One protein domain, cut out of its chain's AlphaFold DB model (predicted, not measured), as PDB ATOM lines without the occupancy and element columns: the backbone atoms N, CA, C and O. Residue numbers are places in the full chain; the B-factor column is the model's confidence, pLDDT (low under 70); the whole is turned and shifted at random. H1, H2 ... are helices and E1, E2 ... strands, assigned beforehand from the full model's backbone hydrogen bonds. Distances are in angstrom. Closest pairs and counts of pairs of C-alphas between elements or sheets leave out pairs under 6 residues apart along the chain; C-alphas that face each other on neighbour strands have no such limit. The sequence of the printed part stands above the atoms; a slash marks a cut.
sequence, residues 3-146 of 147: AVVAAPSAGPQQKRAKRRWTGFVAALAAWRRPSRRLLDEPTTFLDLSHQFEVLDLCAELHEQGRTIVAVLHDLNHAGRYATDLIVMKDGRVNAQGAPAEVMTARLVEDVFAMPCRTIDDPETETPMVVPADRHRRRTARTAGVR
ATOM      1  N   ALA A   3     158.035 184.362 140.030       74.00
ATOM      2  CA  ALA A   3     158.310 184.576 141.447       74.00
ATOM      3  C   ALA A   3     158.136 183.276 142.236       74.00
ATOM      4  O   ALA A   3     157.183 182.530 142.026       74.00
ATOM      5  N   VAL A   4     159.048 183.020 143.167       70.75
ATOM      6  CA  VAL A   4     158.953 181.936 144.142       70.75
ATOM      7  C   VAL A   4     158.708 182.564 145.504       70.75
ATOM      8  O   VAL A   4     159.518 183.369 145.966       70.75
ATOM      9  N   VAL A   5     157.608 182.186 146.148       75.50
ATOM     10  CA  VAL A   5     157.292 182.604 147.514       75.50
ATOM     11  C   VAL A   5     157.258 181.370 148.401       75.50
ATOM     12  O   VAL A   5     156.473 180.444 148.187       75.50
ATOM     13  N   ALA A   6     158.119 181.357 149.414       67.38
ATOM     14  CA  ALA A   6     158.174 180.291 150.401       67.38
ATOM     15  C   ALA A   6     157.493 180.737 151.698       67.38
ATOM     16  O   ALA A   6     157.791 181.808 152.231       67.38
ATOM     17  N   ALA A   7     156.598 179.906 152.232       65.88
ATOM     18  CA  ALA A   7     156.075 180.125 153.571       65.88
ATOM     19  C   ALA A   7     157.186 179.969 154.619       65.88
ATOM     20  O   ALA A   7     158.048 179.095 154.480       65.88
ATOM     21  N   PRO A   8     157.164 180.783 155.691       59.16
ATOM     22  CA  PRO A   8     158.132 180.658 156.768       59.16
ATOM     23  C   PRO A   8     157.987 179.286 157.440       59.16
ATOM     24  O   PRO A   8     157.004 179.017 158.130       59.16
ATOM     25  N   SER A   9     158.976 178.413 157.254       45.84
ATOM     26  CA  SER A   9     159.111 177.173 158.021       45.84
ATOM     27  C   SER A   9     159.748 177.484 159.376       45.84
ATOM     28  O   SER A   9     160.738 178.217 159.436       45.84
ATOM     29  N   ALA A  10     159.232 176.915 160.467       44.41
ATOM     30  CA  ALA A  10     159.872 177.017 161.775       44.41
ATOM     31  C   ALA A  10     161.245 176.309 161.748       44.41
ATOM     32  O   ALA A  10     161.327 175.089 161.847       44.41
ATOM     33  N   GLY A  11     162.327 177.076 161.586       42.50
ATOM     34  CA  GLY A  11     163.700 176.569 161.560       42.50
ATOM     35  C   GLY A  11     164.743 177.689 161.399       42.50
ATOM     36  O   GLY A  11     164.466 178.701 160.753       42.50
ATOM     37  N   PRO A  12     165.946 177.563 161.992       41.75
ATOM     38  CA  PRO A  12     166.908 178.658 162.080       41.75
ATOM     39  C   PRO A  12     167.787 178.752 160.821       41.75
ATOM     40  O   PRO A  12     168.906 178.254 160.832       41.75
ATOM     41  N   GLN A  13     167.325 179.400 159.743       46.69
ATOM     42  CA  GLN A  13     168.179 179.735 158.579       46.69
ATOM     43  C   GLN A  13     167.860 181.080 157.893       46.69
ATOM     44  O   GLN A  13     168.046 181.244 156.694       46.69
ATOM     45  N   GLN A  14     167.470 182.106 158.650       45.97
ATOM     46  CA  GLN A  14     167.447 183.486 158.144       45.97
ATOM     47  C   GLN A  14     168.691 184.234 158.625       45.97
ATOM     48  O   GLN A  14     168.721 184.654 159.781       45.97
ATOM     49  N   LYS A  15     169.724 184.358 157.769       40.19
ATOM     50  CA  LYS A  15     170.763 185.423 157.769       40.19
ATOM     51  C   LYS A  15     171.922 185.077 156.820       40.19
ATOM     52  O   LYS A  15     172.726 184.219 157.173       40.19
ATOM     53  N   ARG A  16     172.090 185.825 155.711       39.31
ATOM     54  CA  ARG A  16     173.386 186.307 155.149       39.31
ATOM     55  C   ARG A  16     173.209 186.933 153.751       39.31
ATOM     56  O   ARG A  16     173.244 186.203 152.776       39.31
ATOM     57  N   ALA A  17     173.180 188.267 153.637       38.22
ATOM     58  CA  ALA A  17     173.723 188.999 152.472       38.22
ATOM     59  C   ALA A  17     173.637 190.526 152.684       38.22
ATOM     60  O   ALA A  17     172.574 191.109 152.543       38.22
ATOM     61  N   LYS A  18     174.750 191.198 153.035       37.91
ATOM     62  CA  LYS A  18     174.773 192.655 153.333       37.91
ATOM     63  C   LYS A  18     175.843 193.466 152.568       37.91
ATOM     64  O   LYS A  18     176.093 194.610 152.914       37.91
ATOM     65  N   ARG A  19     176.548 192.927 151.562       34.28
ATOM     66  CA  ARG A  19     177.700 193.647 150.941       34.28
ATOM     67  C   ARG A  19     177.823 193.585 149.413       34.28
ATOM     68  O   ARG A  19     178.840 194.002 148.877       34.28
ATOM     69  N   ARG A  20     176.817 193.085 148.692       43.03
ATOM     70  CA  ARG A  20     176.960 192.710 147.268       43.03
ATOM     71  C   ARG A  20     176.045 193.482 146.304       43.03
ATOM     72  O   ARG A  20     176.019 193.163 145.125       43.03
ATOM     73  N   TRP A  21     175.318 194.485 146.800       36.00
ATOM     74  CA  TRP A  21     174.125 195.039 146.149       36.00
ATOM     75  C   TRP A  21     174.412 196.012 144.991       36.00
ATOM     76  O   TRP A  21     173.969 195.774 143.872       36.00
ATOM     77  N   THR A  22     175.245 197.036 145.187       38.41
ATOM     78  CA  THR A  22     175.532 198.025 144.126       38.41
ATOM     79  C   THR A  22     176.274 197.405 142.931       38.41
ATOM     80  O   THR A  22     176.009 197.741 141.780       38.41
ATOM     81  N   GLY A  23     177.148 196.423 143.181       44.81
ATOM     82  CA  GLY A  23     177.807 195.650 142.122       44.81
ATOM     83  C   GLY A  23     176.885 194.646 141.422       44.81
ATOM     84  O   GLY A  23     177.134 194.296 140.274       44.81
ATOM     85  N   PHE A  24     175.811 194.199 142.076       51.62
ATOM     86  CA  PHE A  24     174.843 193.257 141.513       51.62
ATOM     87  C   PHE A  24     173.876 193.930 140.537       51.62
ATOM     88  O   PHE A  24     173.666 193.400 139.451       51.62
ATOM     89  N   VAL A  25     173.370 195.121 140.871       47.66
ATOM     90  CA  VAL A  25     172.548 195.938 139.957       47.66
ATOM     91  C   VAL A  25     173.367 196.349 138.726       47.66
ATOM     92  O   VAL A  25     172.921 196.169 137.593       47.66
ATOM     93  N   ALA A  26     174.620 196.776 138.925       45.75
ATOM     94  CA  ALA A  26     175.537 197.068 137.825       45.75
ATOM     95  C   ALA A  26     175.879 195.818 136.988       45.75
ATOM     96  O   ALA A  26     175.939 195.903 135.764       45.75
ATOM     97  N   ALA A  27     176.048 194.642 137.605       50.00
ATOM     98  CA  ALA A  27     176.273 193.386 136.884       50.00
ATOM     99  C   ALA A  27     175.031 192.923 136.102       50.00
ATOM    100  O   ALA A  27     175.170 192.461 134.974       50.00
ATOM    101  N   LEU A  28     173.824 193.088 136.653       53.09
ATOM    102  CA  LEU A  28     172.556 192.794 135.974       53.09
ATOM    103  C   LEU A  28     172.351 193.660 134.726       53.09
ATOM    104  O   LEU A  28     171.913 193.140 133.694       53.09
ATOM    105  N   ALA A  29     172.703 194.946 134.821       48.00
ATOM    106  CA  ALA A  29     172.616 195.913 133.731       48.00
ATOM    107  C   ALA A  29     173.740 195.749 132.687       48.00
ATOM    108  O   ALA A  29     173.493 195.873 131.487       48.00
ATOM    109  N   ALA A  30     174.969 195.429 133.110       51.25
ATOM    110  CA  ALA A  30     176.135 195.340 132.223       51.25
ATOM    111  C   ALA A  30     176.271 193.995 131.479       51.25
ATOM    112  O   ALA A  30     176.938 193.924 130.443       51.25
ATOM    113  N   TRP A  31     175.660 192.907 131.966       45.50
ATOM    114  CA  TRP A  31     175.827 191.583 131.359       45.50
ATOM    115  C   TRP A  31     174.944 191.367 130.125       45.50
ATOM    116  O   TRP A  31     173.732 191.146 130.200       45.50
ATOM    117  N   ARG A  32     175.585 191.361 128.949       50.78
ATOM    118  CA  ARG A  32     174.902 191.249 127.654       50.78
ATOM    119  C   ARG A  32     174.290 189.873 127.352       50.78
ATOM    120  O   ARG A  32     173.425 189.830 126.485       50.78
ATOM    121  N   ARG A  33     174.656 188.774 128.033       56.94
ATOM    122  CA  ARG A  33     174.091 187.411 127.835       56.94
ATOM    123  C   ARG A  33     174.268 186.580 129.119       56.94
ATOM    124  O   ARG A  33     175.414 186.389 129.510       56.94
ATOM    125  N   PRO A  34     173.188 186.146 129.808       51.53
ATOM    126  CA  PRO A  34     172.399 184.992 129.359       51.53
ATOM    127  C   PRO A  34     170.872 185.160 129.531       51.53
ATOM    128  O   PRO A  34     170.383 186.096 130.159       51.53
ATOM    129  N   SER A  35     170.111 184.231 128.948       55.41
ATOM    130  CA  SER A  35     168.647 184.271 128.779       55.41
ATOM    131  C   SER A  35     167.826 184.004 130.053       55.41
ATOM    132  O   SER A  35     166.606 184.143 130.017       55.41
ATOM    133  N   ARG A  36     168.465 183.594 131.161       46.53
ATOM    134  CA  ARG A  36     167.822 183.186 132.425       46.53
ATOM    135  C   ARG A  36     168.576 183.773 133.620       46.53
ATOM    136  O   ARG A  36     169.804 183.717 133.639       46.53
ATOM    137  N   ARG A  37     167.856 184.329 134.600       57.69
ATOM    138  CA  ARG A  37     168.419 184.979 135.796       57.69
ATOM    139  C   ARG A  37     167.711 184.520 137.066       57.69
ATOM    140  O   ARG A  37     166.495 184.378 137.044       57.69
ATOM    141  N   LEU A  38     168.470 184.334 138.146       50.66
ATOM    142  CA  LEU A  38     167.966 184.014 139.482       50.66
ATOM    143  C   LEU A  38     168.330 185.155 140.442       50.66
ATOM    144  O   LEU A  38     169.500 185.532 140.532       50.66
ATOM    145  N   LEU A  39     167.331 185.705 141.122       62.03
ATOM    146  CA  LEU A  39     167.442 186.763 142.121       62.03
ATOM    147  C   LEU A  39     166.998 186.177 143.464       62.03
ATOM    148  O   LEU A  39     165.841 185.787 143.601       62.03
ATOM    149  N   ASP A  40     167.903 186.103 144.436       57.97
ATOM    150  CA  ASP A  40     167.575 185.641 145.787       57.97
ATOM    151  C   ASP A  40     167.423 186.857 146.709       57.97
ATOM    152  O   ASP A  40     168.387 187.597 146.908       57.97
ATOM    153  N   GLU A  41     166.200 187.105 147.184       56.78
ATOM    154  CA  GLU A  41     165.824 188.226 148.057       56.78
ATOM    155  C   GLU A  41     166.376 189.618 147.647       56.78
ATOM    156  O   GLU A  41     167.073 190.281 148.424       56.78
ATOM    157  N   PRO A  42     166.060 190.132 146.441       55.34
ATOM    158  CA  PRO A  42     166.640 191.386 145.948       55.34
ATOM    159  C   PRO A  42     166.173 192.645 146.707       55.34
ATOM    160  O   PRO A  42     166.790 193.700 146.562       55.34
ATOM    161  N   THR A  43     165.104 192.545 147.505       53.25
ATOM    162  CA  THR A  43     164.458 193.655 148.229       53.25
ATOM    163  C   THR A  43     164.875 193.767 149.700       53.25
ATOM    164  O   THR A  43     164.586 194.769 150.356       53.25
ATOM    165  N   THR A  44     165.574 192.769 150.251       49.53
ATOM    166  CA  THR A  44     165.951 192.761 151.670       49.53
ATOM    167  C   THR A  44     166.969 193.884 151.955       49.53
ATOM    168  O   THR A  44     168.002 193.979 151.298       49.53
ATOM    169  N   PHE A  45     166.694 194.725 152.965       51.94
ATOM    170  CA  PHE A  45     167.452 195.934 153.373       51.94
ATOM    171  C   PHE A  45     167.288 197.197 152.514       51.94
ATOM    172  O   PHE A  45     167.968 198.188 152.790       51.94
ATOM    173  N   LEU A  46     166.390 197.196 151.531       57.19
ATOM    174  CA  LEU A  46     166.010 198.410 150.811       57.19
ATOM    175  C   LEU A  46     164.836 199.100 151.507       57.19
ATOM    176  O   LEU A  46     163.983 198.431 152.095       57.19
ATOM    177  N   ASP A  47     164.805 200.432 151.466       70.38
ATOM    178  CA  ASP A  47     163.581 201.158 151.805       70.38
ATOM    179  C   ASP A  47     162.480 200.852 150.780       70.38
ATOM    180  O   ASP A  47     162.741 200.298 149.711       70.38
ATOM    181  N   LEU A  48     161.236 201.179 151.131       68.62
ATOM    182  CA  LEU A  48     160.067 200.802 150.338       68.62
ATOM    183  C   LEU A  48     160.195 201.263 148.873       68.62
ATOM    184  O   LEU A  48     159.913 200.484 147.972       68.62
ATOM    185  N   SER A  49     160.684 202.486 148.637       72.44
ATOM    186  CA  SER A  49     160.922 203.033 147.293       72.44
ATOM    187  C   SER A  49     161.908 202.194 146.485       72.44
ATOM    188  O   SER A  49     161.579 201.743 145.391       72.44
ATOM    189  N   HIS A  50     163.091 201.915 147.036       71.81
ATOM    190  CA  HIS A  50     164.119 201.169 146.318       71.81
ATOM    191  C   HIS A  50     163.718 199.702 146.085       71.81
ATOM    192  O   HIS A  50     164.193 199.080 145.135       71.81
ATOM    193  N   GLN A  51     162.848 199.122 146.925       75.62
ATOM    194  CA  GLN A  51     162.293 197.788 146.670       75.62
ATOM    195  C   GLN A  51     161.464 197.760 145.382       75.62
ATOM    196  O   GLN A  51     161.653 196.856 144.568       75.62
ATOM    197  N   PHE A  52     160.592 198.753 145.187       83.94
ATOM    198  CA  PHE A  52     159.773 198.868 143.982       83.94
ATOM    199  C   PHE A  52     160.617 199.175 142.744       83.94
ATOM    200  O   PHE A  52     160.475 198.466 141.758       83.94
ATOM    201  N   GLU A  53     161.592 200.088 142.819       80.94
ATOM    202  CA  GLU A  53     162.480 200.394 141.680       80.94
ATOM    203  C   GLU A  53     163.214 199.151 141.141       80.94
ATOM    204  O   GLU A  53     163.378 198.971 139.933       80.94
ATOM    205  N   VAL A  54     163.658 198.257 142.032       82.19
ATOM    206  CA  VAL A  54     164.313 197.004 141.626       82.19
ATOM    207  C   VAL A  54     163.327 196.050 140.954       82.19
ATOM    208  O   VAL A  54     163.692 195.386 139.980       82.19
ATOM    209  N   LEU A  55     162.099 195.953 141.466       87.06
ATOM    210  CA  LEU A  55     161.056 195.109 140.885       87.06
ATOM    211  C   LEU A  55     160.576 195.657 139.534       87.06
ATOM    212  O   LEU A  55     160.426 194.868 138.601       87.06
ATOM    213  N   ASP A  56     160.463 196.977 139.397       88.31
ATOM    214  CA  ASP A  56     160.158 197.670 138.143       88.31
ATOM    215  C   ASP A  56     161.236 197.378 137.093       88.31
ATOM    216  O   ASP A  56     160.932 196.879 136.011       88.31
ATOM    217  N   LEU A  57     162.520 197.534 137.441       85.50
ATOM    218  CA  LEU A  57     163.623 197.182 136.539       85.50
ATOM    219  C   LEU A  57     163.591 195.696 136.139       85.50
ATOM    220  O   LEU A  57     163.923 195.328 135.008       85.50
ATOM    221  N   CYS A  58     163.215 194.808 137.061       84.94
ATOM    222  CA  CYS A  58     163.049 193.393 136.742       84.94
ATOM    223  C   CYS A  58     161.886 193.163 135.769       84.94
ATOM    224  O   CYS A  58     162.039 192.370 134.838       84.94
ATOM    225  N   ALA A  59     160.760 193.853 135.945       87.12
ATOM    226  CA  ALA A  59     159.632 193.791 135.024       87.12
ATOM    227  C   ALA A  59     160.026 194.288 133.624       87.12
ATOM    228  O   ALA A  59     159.868 193.545 132.657       87.12
ATOM    229  N   GLU A  60     160.677 195.447 133.519       86.75
ATOM    230  CA  GLU A  60     161.167 195.994 132.245       86.75
ATOM    231  C   GLU A  60     162.120 195.023 131.532       86.75
ATOM    232  O   GLU A  60     162.013 194.749 130.333       86.75
ATOM    233  N   LEU A  61     163.074 194.446 132.270       83.75
ATOM    234  CA  LEU A  61     163.993 193.458 131.711       83.75
ATOM    235  C   LEU A  61     163.249 192.204 131.238       83.75
ATOM    236  O   LEU A  61     163.670 191.583 130.258       83.75
ATOM    237  N   HIS A  62     162.183 191.807 131.929       84.75
ATOM    238  CA  HIS A  62     161.355 190.687 131.513       84.75
ATOM    239  C   HIS A  62     160.608 190.974 130.208       84.75
ATOM    240  O   HIS A  62     160.644 190.134 129.307       84.75
ATOM    241  N   GLU A  63     160.019 192.162 130.074       86.94
ATOM    242  CA  GLU A  63     159.349 192.626 128.851       86.94
ATOM    243  C   GLU A  63     160.303 192.672 127.650       86.94
ATOM    244  O   GLU A  63     159.925 192.346 126.527       86.94
ATOM    245  N   GLN A  64     161.589 192.940 127.891       87.69
ATOM    246  CA  GLN A  64     162.658 192.831 126.888       87.69
ATOM    247  C   GLN A  64     163.027 191.373 126.520       87.69
ATOM    248  O   GLN A  64     164.071 191.122 125.913       87.69
ATOM    249  N   GLY A  65     162.207 190.389 126.904       82.50
ATOM    250  CA  GLY A  65     162.361 188.974 126.563       82.50
ATOM    251  C   GLY A  65     163.313 188.196 127.471       82.50
ATOM    252  O   GLY A  65     163.742 187.092 127.122       82.50
ATOM    253  N   ARG A  66     163.692 188.742 128.633       79.75
ATOM    254  CA  ARG A  66     164.606 188.056 129.562       79.75
ATOM    255  C   ARG A  66     163.804 187.217 130.558       79.75
ATOM    256  O   ARG A  66     162.788 187.645 131.098       79.75
ATOM    257  N   THR A  67     164.269 186.002 130.846       77.44
ATOM    258  CA  THR A  67     163.658 185.181 131.903       77.44
ATOM    259  C   THR A  67     164.252 185.568 133.252       77.44
ATOM    260  O   THR A  67     165.471 185.505 133.438       77.44
ATOM    261  N   ILE A  68     163.391 185.949 134.192       81.62
ATOM    262  CA  ILE A  68     163.762 186.328 135.556       81.62
ATOM    263  C   ILE A  68     163.002 185.429 136.518       81.62
ATOM    264  O   ILE A  68     161.781 185.323 136.418       81.62
ATOM    265  N   VAL A  69     163.743 184.802 137.424       77.06
ATOM    266  CA  VAL A  69     163.235 184.058 138.572       77.06
ATOM    267  C   VAL A  69     163.639 184.833 139.819       77.06
ATOM    268  O   VAL A  69     164.833 185.044 140.032       77.06
ATOM    269  N   ALA A  70     162.676 185.272 140.620       78.00
ATOM    270  CA  ALA A  70     162.932 185.988 141.865       78.00
ATOM    271  C   ALA A  70     162.345 185.248 143.063       78.00
ATOM    272  O   ALA A  70     161.211 184.787 143.011       78.00
ATOM    273  N   VAL A  71     163.107 185.163 144.148       77.88
ATOM    274  CA  VAL A  71     162.610 184.706 145.446       77.88
ATOM    275  C   VAL A  71     162.131 185.931 146.215       77.88
ATOM    276  O   VAL A  71     162.925 186.820 146.528       77.88
ATOM    277  N   LEU A  72     160.824 185.998 146.474       82.62
ATOM    278  CA  LEU A  72     160.176 187.114 147.162       82.62
ATOM    279  C   LEU A  72     159.598 186.634 148.494       82.62
ATOM    280  O   LEU A  72     159.042 185.542 148.589       82.62
ATOM    281  N   HIS A  73     159.721 187.468 149.523       76.44
ATOM    282  CA  HIS A  73     159.151 187.211 150.848       76.44
ATOM    283  C   HIS A  73     157.805 187.918 151.066       76.44
ATOM    284  O   HIS A  73     157.099 187.612 152.023       76.44
ATOM    285  N   ASP A  74     157.455 188.860 150.187       85.75
ATOM    286  CA  ASP A  74     156.205 189.609 150.235       85.75
ATOM    287  C   ASP A  74     155.243 189.103 149.148       85.75
ATOM    288  O   ASP A  74     155.579 189.064 147.960       85.75
ATOM    289  N   LEU A  75     154.043 188.698 149.572       89.00
ATOM    290  CA  LEU A  75     153.002 188.166 148.691       89.00
ATOM    291  C   LEU A  75     152.444 189.221 147.732       89.00
ATOM    292  O   LEU A  75     152.114 188.877 146.604       89.00
ATOM    293  N   ASN A  76     152.355 190.482 148.150       91.62
ATOM    294  CA  ASN A  76     151.833 191.563 147.318       91.62
ATOM    295  C   ASN A  76     152.855 191.978 146.258       91.62
ATOM    296  O   ASN A  76     152.479 192.216 145.114       91.62
ATOM    297  N   HIS A  77     154.153 191.968 146.580       91.44
ATOM    298  CA  HIS A  77     155.193 192.129 145.555       91.44
ATOM    299  C   HIS A  77     155.132 191.004 144.518       91.44
ATOM    300  O   HIS A  77     155.229 191.253 143.319       91.44
ATOM    301  N   ALA A  78     154.939 189.760 144.965       89.94
ATOM    302  CA  ALA A  78     154.790 188.637 144.051       89.94
ATOM    303  C   ALA A  78     153.516 188.749 143.198       89.94
ATOM    304  O   ALA A  78     153.586 188.519 141.996       89.94
ATOM    305  N   GLY A  79     152.390 189.157 143.788       92.56
ATOM    306  CA  GLY A  79     151.134 189.364 143.068       92.56
ATOM    307  C   GLY A  79     151.237 190.417 141.972       92.56
ATOM    308  O   GLY A  79     150.774 190.185 140.860       92.56
ATOM    309  N   ARG A  80     151.918 191.526 142.271       92.94
ATOM    310  CA  ARG A  80     152.044 192.670 141.367       92.94
ATOM    311  C   ARG A  80     153.021 192.453 140.213       92.94
ATOM    312  O   ARG A  80     152.764 192.916 139.109       92.94
ATOM    313  N   TYR A  81     154.144 191.774 140.455       90.88
ATOM    314  CA  TYR A  81     155.252 191.708 139.488       90.88
ATOM    315  C   TYR A  81     155.429 190.348 138.808       90.88
ATOM    316  O   TYR A  81     156.117 190.245 137.787       90.88
ATOM    317  N   ALA A  82     154.858 189.276 139.358       89.56
ATOM    318  CA  ALA A  82     154.996 187.956 138.762       89.56
ATOM    319  C   ALA A  82     154.001 187.755 137.614       89.56
ATOM    320  O   ALA A  82     152.843 188.142 137.680       89.56
ATOM    321  N   THR A  83     154.445 187.071 136.566       89.75
ATOM    322  CA  THR A  83     153.567 186.491 135.538       89.75
ATOM    323  C   THR A  83     153.298 185.014 135.815       89.75
ATOM    324  O   THR A  83     152.321 184.465 135.328       89.75
ATOM    325  N   ASP A  84     154.189 184.365 136.569       87.69
ATOM    326  CA  ASP A  84     154.067 182.987 137.038       87.69
ATOM    327  C   ASP A  84     154.525 182.946 138.499       87.69
ATOM    328  O   ASP A  84     155.600 183.453 138.833       87.69
ATOM    329  N   LEU A  85     153.702 182.390 139.377       89.50
ATOM    330  CA  LEU A  85     153.912 182.352 140.815       89.50
ATOM    331  C   LEU A  85     154.026 180.905 141.274       89.50
ATOM    332  O   LEU A  85     153.130 180.107 141.024       89.50
ATOM    333  N   ILE A  86     155.093 180.589 142.004       82.75
ATOM    334  CA  ILE A  86     155.311 179.291 142.644       82.75
ATOM    335  C   ILE A  86     155.239 179.488 144.156       82.75
ATOM    336  O   ILE A  86     156.048 180.216 144.735       82.75
ATOM    337  N   VAL A  87     154.291 178.815 144.805       83.69
ATOM    338  CA  VAL A  87     154.122 178.842 146.261       83.69
ATOM    339  C   VAL A  87     154.663 177.553 146.860       83.69
ATOM    340  O   VAL A  87     154.268 176.457 146.454       83.69
ATOM    341  N   MET A  88     155.548 177.684 147.848       80.12
ATOM    342  CA  MET A  88     156.212 176.552 148.492       80.12
ATOM    343  C   MET A  88     155.991 176.509 150.005       80.12
ATOM    344  O   MET A  88     155.984 177.542 150.676       80.12
ATOM    345  N   LYS A  89     155.891 175.294 150.551       76.75
ATOM    346  CA  LYS A  89     155.874 175.005 151.991       76.75
ATOM    347  C   LYS A  89     156.631 173.714 152.274       76.75
ATOM    348  O   LYS A  89     156.479 172.733 151.551       76.75
ATOM    349  N   ASP A  90     157.467 173.721 153.312       75.56
ATOM    350  CA  ASP A  90     158.236 172.551 153.767       75.56
ATOM    351  C   ASP A  90     159.019 171.848 152.635       75.56
ATOM    352  O   ASP A  90     159.057 170.622 152.525       75.56
ATOM    353  N   GLY A  91     159.624 172.649 151.749       71.75
ATOM    354  CA  GLY A  91     160.418 172.163 150.616       71.75
ATOM    355  C   GLY A  91     159.610 171.570 149.458       71.75
ATOM    356  O   GLY A  91     160.200 170.994 148.546       71.75
ATOM    357  N   ARG A  92     158.278 171.697 149.465       71.81
ATOM    358  CA  ARG A  92     157.386 171.214 148.400       71.81
ATOM    359  C   ARG A  92     156.693 172.373 147.698       71.81
ATOM    360  O   ARG A  92     156.446 173.409 148.307       71.81
ATOM    361  N   VAL A  93     156.374 172.183 146.418       80.25
ATOM    362  CA  VAL A  93     155.515 173.101 145.660       80.25
ATOM    363  C   VAL A  93     154.061 172.788 146.004       80.25
ATOM    364  O   VAL A  93     153.608 171.662 145.811       80.25
ATOM    365  N   ASN A  94     153.347 173.780 146.526       84.88
ATOM    366  CA  ASN A  94     151.938 173.676 146.900       84.88
ATOM    367  C   ASN A  94     151.015 174.187 145.794       84.88
ATOM    368  O   ASN A  94     149.917 173.662 145.635       84.88
ATOM    369  N   ALA A  95     151.456 175.197 145.045       86.88
ATOM    370  CA  ALA A  95     150.736 175.739 143.901       86.88
ATOM    371  C   ALA A  95     151.707 176.396 142.915       86.88
ATOM    372  O   ALA A  95     152.758 176.903 143.319       86.88
ATOM    373  N   GLN A  96     151.333 176.397 141.638       88.62
ATOM    374  CA  GLN A  96     152.025 177.115 140.574       88.62
ATOM    375  C   GLN A  96     151.017 177.594 139.524       88.62
ATOM    376  O   GLN A  96     150.090 176.852 139.204       88.62
ATOM    377  N   GLY A  97     151.219 178.793 138.980       90.12
ATOM    378  CA  GLY A  97     150.422 179.337 137.879       90.12
ATOM    379  C   GLY A  97     150.390 180.861 137.885       90.12
ATOM    380  O   GLY A  97     151.213 181.507 138.538       90.12
ATOM    381  N   ALA A  98     149.418 181.454 137.190       93.38
ATOM    382  CA  ALA A  98     149.244 182.903 137.209       93.38
ATOM    383  C   ALA A  98     148.900 183.390 138.633       93.38
ATOM    384  O   ALA A  98     148.151 182.710 139.344       93.38
ATOM    385  N   PRO A  99     149.372 184.576 139.069       93.19
ATOM    386  CA  PRO A  99     149.074 185.076 140.410       93.19
ATOM    387  C   PRO A  99     147.578 185.102 140.728       93.19
ATOM    388  O   PRO A  99     147.193 184.706 141.823       93.19
ATOM    389  N   ALA A 100     146.734 185.499 139.771       92.81
ATOM    390  CA  ALA A 100     145.280 185.565 139.944       92.81
ATOM    391  C   ALA A 100     144.636 184.199 140.249       92.81
ATOM    392  O   ALA A 100     143.633 184.124 140.954       92.81
ATOM    393  N   GLU A 101     145.225 183.109 139.756       92.44
ATOM    394  CA  GLU A 101     144.748 181.742 139.995       92.44
ATOM    395  C   GLU A 101     145.302 181.178 141.310       92.44
ATOM    396  O   GLU A 101     144.629 180.430 142.020       92.44
ATOM    397  N   VAL A 102     146.543 181.546 141.646       93.06
ATOM    398  CA  VAL A 102     147.275 181.003 142.794       93.06
ATOM    399  C   VAL A 102     146.937 181.743 144.094       93.06
ATOM    400  O   VAL A 102     146.739 181.103 145.127       93.06
ATOM    401  N   MET A 103     146.835 183.075 144.085       92.25
ATOM    402  CA  MET A 103     146.719 183.918 145.289       92.25
ATOM    403  C   MET A 103     145.309 183.949 145.893       92.25
ATOM    404  O   MET A 103     144.725 184.999 146.150       92.25
ATOM    405  N   THR A 104     144.753 182.782 146.196       94.31
ATOM    406  CA  THR A 104     143.464 182.668 146.886       94.31
ATOM    407  C   THR A 104     143.625 182.788 148.402       94.31
ATOM    408  O   THR A 104     144.609 182.320 148.977       94.31
ATOM    409  N   ALA A 105     142.612 183.341 149.080       92.88
ATOM    410  CA  ALA A 105     142.610 183.447 150.542       92.88
ATOM    411  C   ALA A 105     142.807 182.083 151.229       92.88
ATOM    412  O   ALA A 105     143.523 181.983 152.221       92.88
ATOM    413  N   ARG A 106     142.224 181.022 150.653       92.62
ATOM    414  CA  ARG A 106     142.382 179.649 151.139       92.62
ATOM    415  C   ARG A 106     143.830 179.171 151.041       92.62
ATOM    416  O   ARG A 106     144.361 178.690 152.034       92.62
ATOM    417  N   LEU A 107     144.475 179.321 149.879       90.25
ATOM    418  CA  LEU A 107     145.868 178.895 149.717       90.25
ATOM    419  C   LEU A 107     146.788 179.661 150.673       90.25
ATOM    420  O   LEU A 107     147.663 179.064 151.298       90.25
ATOM    421  N   VAL A 108     146.586 180.974 150.805       90.44
ATOM    422  CA  VAL A 108     147.397 181.805 151.701       90.44
ATOM    423  C   VAL A 108     147.228 181.369 153.157       90.44
ATOM    424  O   VAL A 108     148.219 181.245 153.877       90.44
ATOM    425  N   GLU A 109     146.004 181.072 153.594       90.44
ATOM    426  CA  GLU A 109     145.751 180.567 154.942       90.44
ATOM    427  C   GLU A 109     146.380 179.180 155.163       90.44
ATOM    428  O   GLU A 109     147.094 178.989 156.150       90.44
ATOM    429  N   ASP A 110     146.221 178.248 154.220       87.00
ATOM    430  CA  ASP A 110     146.758 176.884 154.310       87.00
ATOM    431  C   ASP A 110     148.301 176.862 154.313       87.00
ATOM    432  O   ASP A 110     148.941 176.080 155.035       87.00
ATOM    433  N   VAL A 111     148.929 177.730 153.514       83.25
ATOM    434  CA  VAL A 111     150.383 177.748 153.328       83.25
ATOM    435  C   VAL A 111     151.070 178.614 154.388       83.25
ATOM    436  O   VAL A 111     151.966 178.124 155.077       83.25
ATOM    437  N   PHE A 112     150.602 179.844 154.605       81.38
ATOM    438  CA  PHE A 112     151.240 180.830 155.488       81.38
ATOM    439  C   PHE A 112     150.619 180.911 156.892       81.38
ATOM    440  O   PHE A 112     151.073 181.716 157.704       81.38
ATOM    441  N   ALA A 113     149.587 180.110 157.199       85.69
ATOM    442  CA  ALA A 113     148.843 180.171 158.466       85.69
ATOM    443  C   ALA A 113     148.332 181.592 158.782       85.69
ATOM    444  O   ALA A 113     148.299 182.042 159.934       85.69
ATOM    445  N   MET A 114     147.963 182.328 157.730       86.62
ATOM    446  CA  MET A 114     147.558 183.724 157.806       86.62
ATOM    447  C   MET A 114     146.142 183.892 157.247       86.62
ATOM    448  O   MET A 114     145.986 183.994 156.034       86.62
ATOM    449  N   PRO A 115     145.116 183.997 158.112       88.69
ATOM    450  CA  PRO A 115     143.773 184.339 157.666       88.69
ATOM    451  C   PRO A 115     143.790 185.702 156.973       88.69
ATOM    452  O   PRO A 115     144.263 186.691 157.547       88.69
ATOM    453  N   CYS A 116     143.269 185.765 155.754       92.69
ATOM    454  CA  CYS A 116     143.312 186.964 154.926       92.69
ATOM    455  C   CYS A 116     142.085 187.072 154.016       92.69
ATOM    456  O   CYS A 116     141.204 186.212 153.996       92.69
ATOM    457  N   ARG A 117     142.028 188.170 153.269       93.56
ATOM    458  CA  ARG A 117     141.192 188.337 152.083       93.56
ATOM    459  C   ARG A 117     142.119 188.598 150.904       93.56
ATOM    460  O   ARG A 117     143.112 189.299 151.078       93.56
ATOM    461  N   THR A 118     141.779 188.067 149.741       94.00
ATOM    462  CA  THR A 118     142.360 188.533 148.478       94.00
ATOM    463  C   THR A 118     141.391 189.543 147.879       94.00
ATOM    464  O   THR A 118     140.183 189.295 147.867       94.00
ATOM    465  N   ILE A 119     141.911 190.687 147.461       94.88
ATOM    466  CA  ILE A 119     141.203 191.713 146.692       94.88
ATOM    467  C   ILE A 119     142.046 192.054 145.467       94.88
ATOM    468  O   ILE A 119     143.216 191.684 145.426       94.88
ATOM    469  N   ASP A 120     141.487 192.790 144.520       94.75
ATOM    470  CA  ASP A 120     142.275 193.336 143.418       94.75
ATOM    471  C   ASP A 120     143.013 194.598 143.895       94.75
ATOM    472  O   ASP A 120     142.451 195.422 144.627       94.75
ATOM    473  N   ASP A 121     144.288 194.726 143.526       92.94
ATOM    474  CA  ASP A 121     145.090 195.933 143.726       92.94
ATOM    475  C   ASP A 121     144.409 197.084 142.962       92.94
ATOM    476  O   ASP A 121     144.208 196.967 141.751       92.94
ATOM    477  N   PRO A 122     144.057 198.198 143.626       93.19
ATOM    478  CA  PRO A 122     143.360 199.308 142.980       93.19
ATOM    479  C   PRO A 122     144.170 199.994 141.869       93.19
ATOM    480  O   PRO A 122     143.581 200.684 141.045       93.19
ATOM    481  N   GLU A 123     145.494 199.827 141.846       92.38
ATOM    482  CA  GLU A 123     146.383 200.439 140.853       92.38
ATOM    483  C   GLU A 123     146.706 199.499 139.688       92.38
ATOM    484  O   GLU A 123     146.988 199.959 138.585       92.38
ATOM    485  N   THR A 124     146.731 198.184 139.928       91.06
ATOM    486  CA  THR A 124     147.244 197.212 138.944       91.06
ATOM    487  C   THR A 124     146.275 196.093 138.592       91.06
ATOM    488  O   THR A 124     146.589 195.295 137.715       91.06
ATOM    489  N   GLU A 125     145.133 196.002 139.277       93.06
ATOM    490  CA  GLU A 125     144.132 194.931 139.141       93.06
ATOM    491  C   GLU A 125     144.689 193.516 139.416       93.06
ATOM    492  O   GLU A 125     144.018 192.507 139.211       93.06
ATOM    493  N   THR A 126     145.924 193.425 139.916       93.62
ATOM    494  CA  THR A 126     146.566 192.168 140.314       93.62
ATOM    495  C   THR A 126     146.116 191.749 141.715       93.62
ATOM    496  O   THR A 126     145.693 192.589 142.508       93.62
ATOM    497  N   PRO A 127     146.188 190.459 142.083       94.31
ATOM    498  CA  PRO A 127     145.744 190.017 143.402       94.31
ATOM    499  C   PRO A 127     146.599 190.602 144.534       94.31
ATOM    500  O   PRO A 127     147.813 190.408 144.602       94.31
ATOM    501  N   MET A 128     145.925 191.226 145.497       95.25
ATOM    502  CA  MET A 128     146.480 191.784 146.724       95.25
ATOM    503  C   MET A 128     145.936 191.039 147.949       95.25
ATOM    504  O   MET A 128     144.728 190.901 148.158       95.25
ATOM    505  N   VAL A 129     146.839 190.578 148.811       93.94
ATOM    506  CA  VAL A 129     146.532 189.907 150.076       93.94
ATOM    507  C   VAL A 129     146.419 190.936 151.198       93.94
ATOM    508  O   VAL A 129     147.380 191.618 151.558       93.94
ATOM    509  N   VAL A 130     145.242 190.978 151.818       94.00
ATOM    510  CA  VAL A 130     144.932 191.821 152.975       94.00
ATOM    511  C   VAL A 130     144.738 190.933 154.206       94.00
ATOM    512  O   VAL A 130     143.751 190.190 154.281       94.00
ATOM    513  N   PRO A 131     145.651 190.968 155.196       90.75
ATOM    514  CA  PRO A 131     145.514 190.179 156.415       90.75
ATOM    515  C   PRO A 131     144.218 190.507 157.165       90.75
ATOM    516  O   PRO A 131     143.811 191.665 157.270       90.75
ATOM    517  N   ALA A 132     143.565 189.490 157.725       89.12
ATOM    518  CA  ALA A 132     142.372 189.707 158.532       89.12
ATOM    519  C   ALA A 132     142.717 190.466 159.824       89.12
ATOM    520  O   ALA A 132     143.719 190.173 160.482       89.12
ATOM    521  N   ASP A 133     141.840 191.385 160.237       83.38
ATOM    522  CA  ASP A 133     141.983 192.114 161.500       83.38
ATOM    523  C   ASP A 133     141.899 191.153 162.699       83.38
ATOM    524  O   ASP A 133     140.828 190.690 163.116       83.38
ATOM    525  N   ARG A 134     143.071 190.838 163.259       72.81
ATOM    526  CA  ARG A 134     143.218 189.937 164.408       72.81
ATOM    527  C   ARG A 134     142.724 190.575 165.706       72.81
ATOM    528  O   ARG A 134     142.284 189.846 166.595       72.81
ATOM    529  N   HIS A 135     142.759 191.903 165.825       69.56
ATOM    530  CA  HIS A 135     142.330 192.615 167.029       69.56
ATOM    531  C   HIS A 135     140.808 192.628 167.150       69.56
ATOM    532  O   HIS A 135     140.275 192.246 168.196       69.56
ATOM    533  N   ARG A 136     140.103 192.967 166.068       63.84
ATOM    534  CA  ARG A 136     138.635 193.010 166.040       63.84
ATOM    535  C   ARG A 136     137.993 191.627 166.167       63.84
ATOM    536  O   ARG A 136     136.950 191.487 166.802       63.84
ATOM    537  N   ARG A 137     138.643 190.572 165.656       61.09
ATOM    538  CA  ARG A 137     138.212 189.177 165.892       61.09
ATOM    539  C   ARG A 137     138.343 188.757 167.360       61.09
ATOM    540  O   ARG A 137     137.507 188.005 167.860       61.09
ATOM    541  N   ARG A 138     139.377 189.238 168.063       61.69
ATOM    542  CA  ARG A 138     139.612 188.912 169.479       61.69
ATOM    543  C   ARG A 138     138.577 189.567 170.390       61.69
ATOM    544  O   ARG A 138     138.049 188.897 171.269       61.69
ATOM    545  N   THR A 139     138.256 190.841 170.165       64.38
ATOM    546  CA  THR A 139     137.248 191.565 170.955       64.38
ATOM    547  C   THR A 139     135.838 191.012 170.749       64.38
ATOM    548  O   THR A 139     135.118 190.830 171.729       64.38
ATOM    549  N   ALA A 140     135.469 190.641 169.517       61.06
ATOM    550  CA  ALA A 140     134.184 190.001 169.226       61.06
ATOM    551  C   ALA A 140     134.019 188.632 169.922       61.06
ATOM    552  O   ALA A 140     132.956 188.348 170.474       61.06
ATOM    553  N   ARG A 141     135.075 187.803 169.969       60.16
ATOM    554  CA  ARG A 141     135.053 186.513 170.693       60.16
ATOM    555  C   ARG A 141     134.881 186.683 172.201       60.16
ATOM    556  O   ARG A 141     134.138 185.921 172.804       60.16
ATOM    557  N   THR A 142     135.544 187.661 172.814       62.38
ATOM    558  CA  THR A 142     135.408 187.905 174.261       62.38
ATOM    559  C   THR A 142     134.029 188.460 174.623       62.38
ATOM    560  O   THR A 142     133.513 188.149 175.693       62.38
ATOM    561  N   ALA A 143     133.418 189.253 173.736       62.66
ATOM    562  CA  ALA A 143     132.072 189.786 173.932       62.66
ATOM    563  C   ALA A 143     130.983 188.699 173.832       62.66
ATOM    564  O   ALA A 143     130.044 188.718 174.619       62.66
ATOM    565  N   GLY A 144     131.128 187.726 172.923       56.56
ATOM    566  CA  GLY A 144     130.155 186.637 172.739       56.56
ATOM    567  C   GLY A 144     130.190 185.519 173.792       56.56
ATOM    568  O   GLY A 144     129.257 184.735 173.859       56.56
ATOM    569  N   VAL A 145     131.239 185.433 174.620       58.59
ATOM    570  CA  VAL A 145     131.377 184.412 175.689       58.59
ATOM    571  C   VAL A 145     130.765 184.879 177.025       58.59
ATOM    572  O   VAL A 145     130.713 184.121 177.987       58.59
ATOM    573  N   ARG A 146     130.297 186.131 177.107       52.22
ATOM    574  CA  ARG A 146     129.678 186.710 178.314       52.22
ATOM    575  C   ARG A 146     128.143 186.786 178.262       52.22
ATOM    576  O   ARG A 146     127.572 187.448 179.125       52.22
TER     577      ARG A 146
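AT A GLANCE: This is residues 3 to 146 of the 147 residues of the protein "ABC-type cobalamin/Fe3+-siderophores transport system ATPase subunit" of Actinoplanes abujensis (UniProt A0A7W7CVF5). A twisted sheet of five strands has H3 and H5 over one face and the short H4 beside its strands on that same face, and a small hairpin of E6 and E7 packs on H3 and H5, clear of the five strands. H2 grazes the sheet, H1 lies beyond it near H2, and residues 135 to 146, most of H6 with the last two residues, stick out as an arm that adds to the length. The printed part has 144 residues, with six named helices and seven named strands in the order E1 H1 E2 H2 E3 H3 E4 E5 H4 H5 E6 E7 H6. The large sheet runs E2 E3 E1 E4 E5 and is mixed, the small one is antiparallel, and the class is mixed, helices and strands. The whole is only just loose, close to compact, with a radius of gyration of the C-alphas of 17.6 A, and spans 67 by 34 by 31 A.

HOW THE PARTS SIT: The large sheet has E2, residues 36 to 40, and E5, residues 92 to 97, as edge strands, with E3, residues 67 to 72, E1, residues 3 to 6, and E4, residues 84 to 89, as inner strands. E2 and E3 are parallel at 11 degrees, with N 39 and O 69 2.8 A apart. E3 and E1 are parallel at 26 degrees, with N 4 and O 70 at 2.8 A. E1 and E4 are parallel at 13 degrees, with N 5 and O 86 at 2.9 A. E4 and E5 form an antiparallel hairpin at 160 degrees, with N 87 and O 95 at 2.9 A; these N and O pairs are within hydrogen-bond range. H3, residues 75 to 81, lies over E1 at a height over the sheet of 8.6 A and runs along it, at 1 degrees on the local plane. The closest C-alphas of H3 and E1 are those of Ala 78 and Ala 3, 6.0 A apart. H4, residues 99 to 102, is on the same face, over none of the strands, at a height of 7.0 A. H3 and H4 only just touch, with 3 pairs of C-alphas within 8 A, the closest being Gly 79 and Pro 99 at 5.4 A. H5, residues 105 to 112, on that face too, lies over E4 and E5, slantwise at 34 degrees to E4 on the local plane. H2, residues 48 to 63, only grazes the sheet with residues 55 to 62. With residues 55 to 59 alone it only just touches H3, with 3 pairs within 8 A, the closest C-alphas being those of Ala 59 and Tyr 81 at 6.6 A; they stand at a steep tilt of 44 degrees, the same way. H1, residues 21 to 30, is not on the sheet but is near H2. E2, H2, E3 are a strand-helix-strand unit, two parallel neighbour strands with a helix between in the chain, with a right-handed crossover. Split units, with another strand between the two in the sheet, are E1, H1, E2, left-handed, and E3, H3, E4, right-handed. E6, residues 116 to 120, and E7, residues 127 to 131, form an antiparallel hairpin, with N 128 and O 119 2.7 A apart, within hydrogen-bond range. The closest C-alphas of H3 and E7, Asn 76 and Met 128, are 5.4 A apart, and those of H5 and E6, Ala 105 and Arg 117, 5.3 A. H6, residues 134 to 144, touches no helix. Every O i to N i+4 pair is within hydrogen-bond range in H1, H2, H3, H5 and H6; H4 is too short for one.

IN THESE COORDINATES: E1 begins at C-alpha 3, (158.310, 184.576, 141.447). The longest helix by residues, H2, measures 23.0 A, H6 15.8 A and H1 14.1 A. Among the strands, E4 measures 17.0 A, E3 15.8 A and E5 15.0 A. H6 ends at C-alpha 144, (130.155, 186.637, 172.739).

THE WHOLE: The C-alphas of Arg 32 and Arg 146 are the two farthest apart, 68.1 A. The printed part has no cut. The link E1 to H1 is long, 14 residues, and its residues 11 to 16 stand free. Mean pLDDT of the printed part is 73.4; residues 6 to 46, 48 and 135 to 146 are under 70.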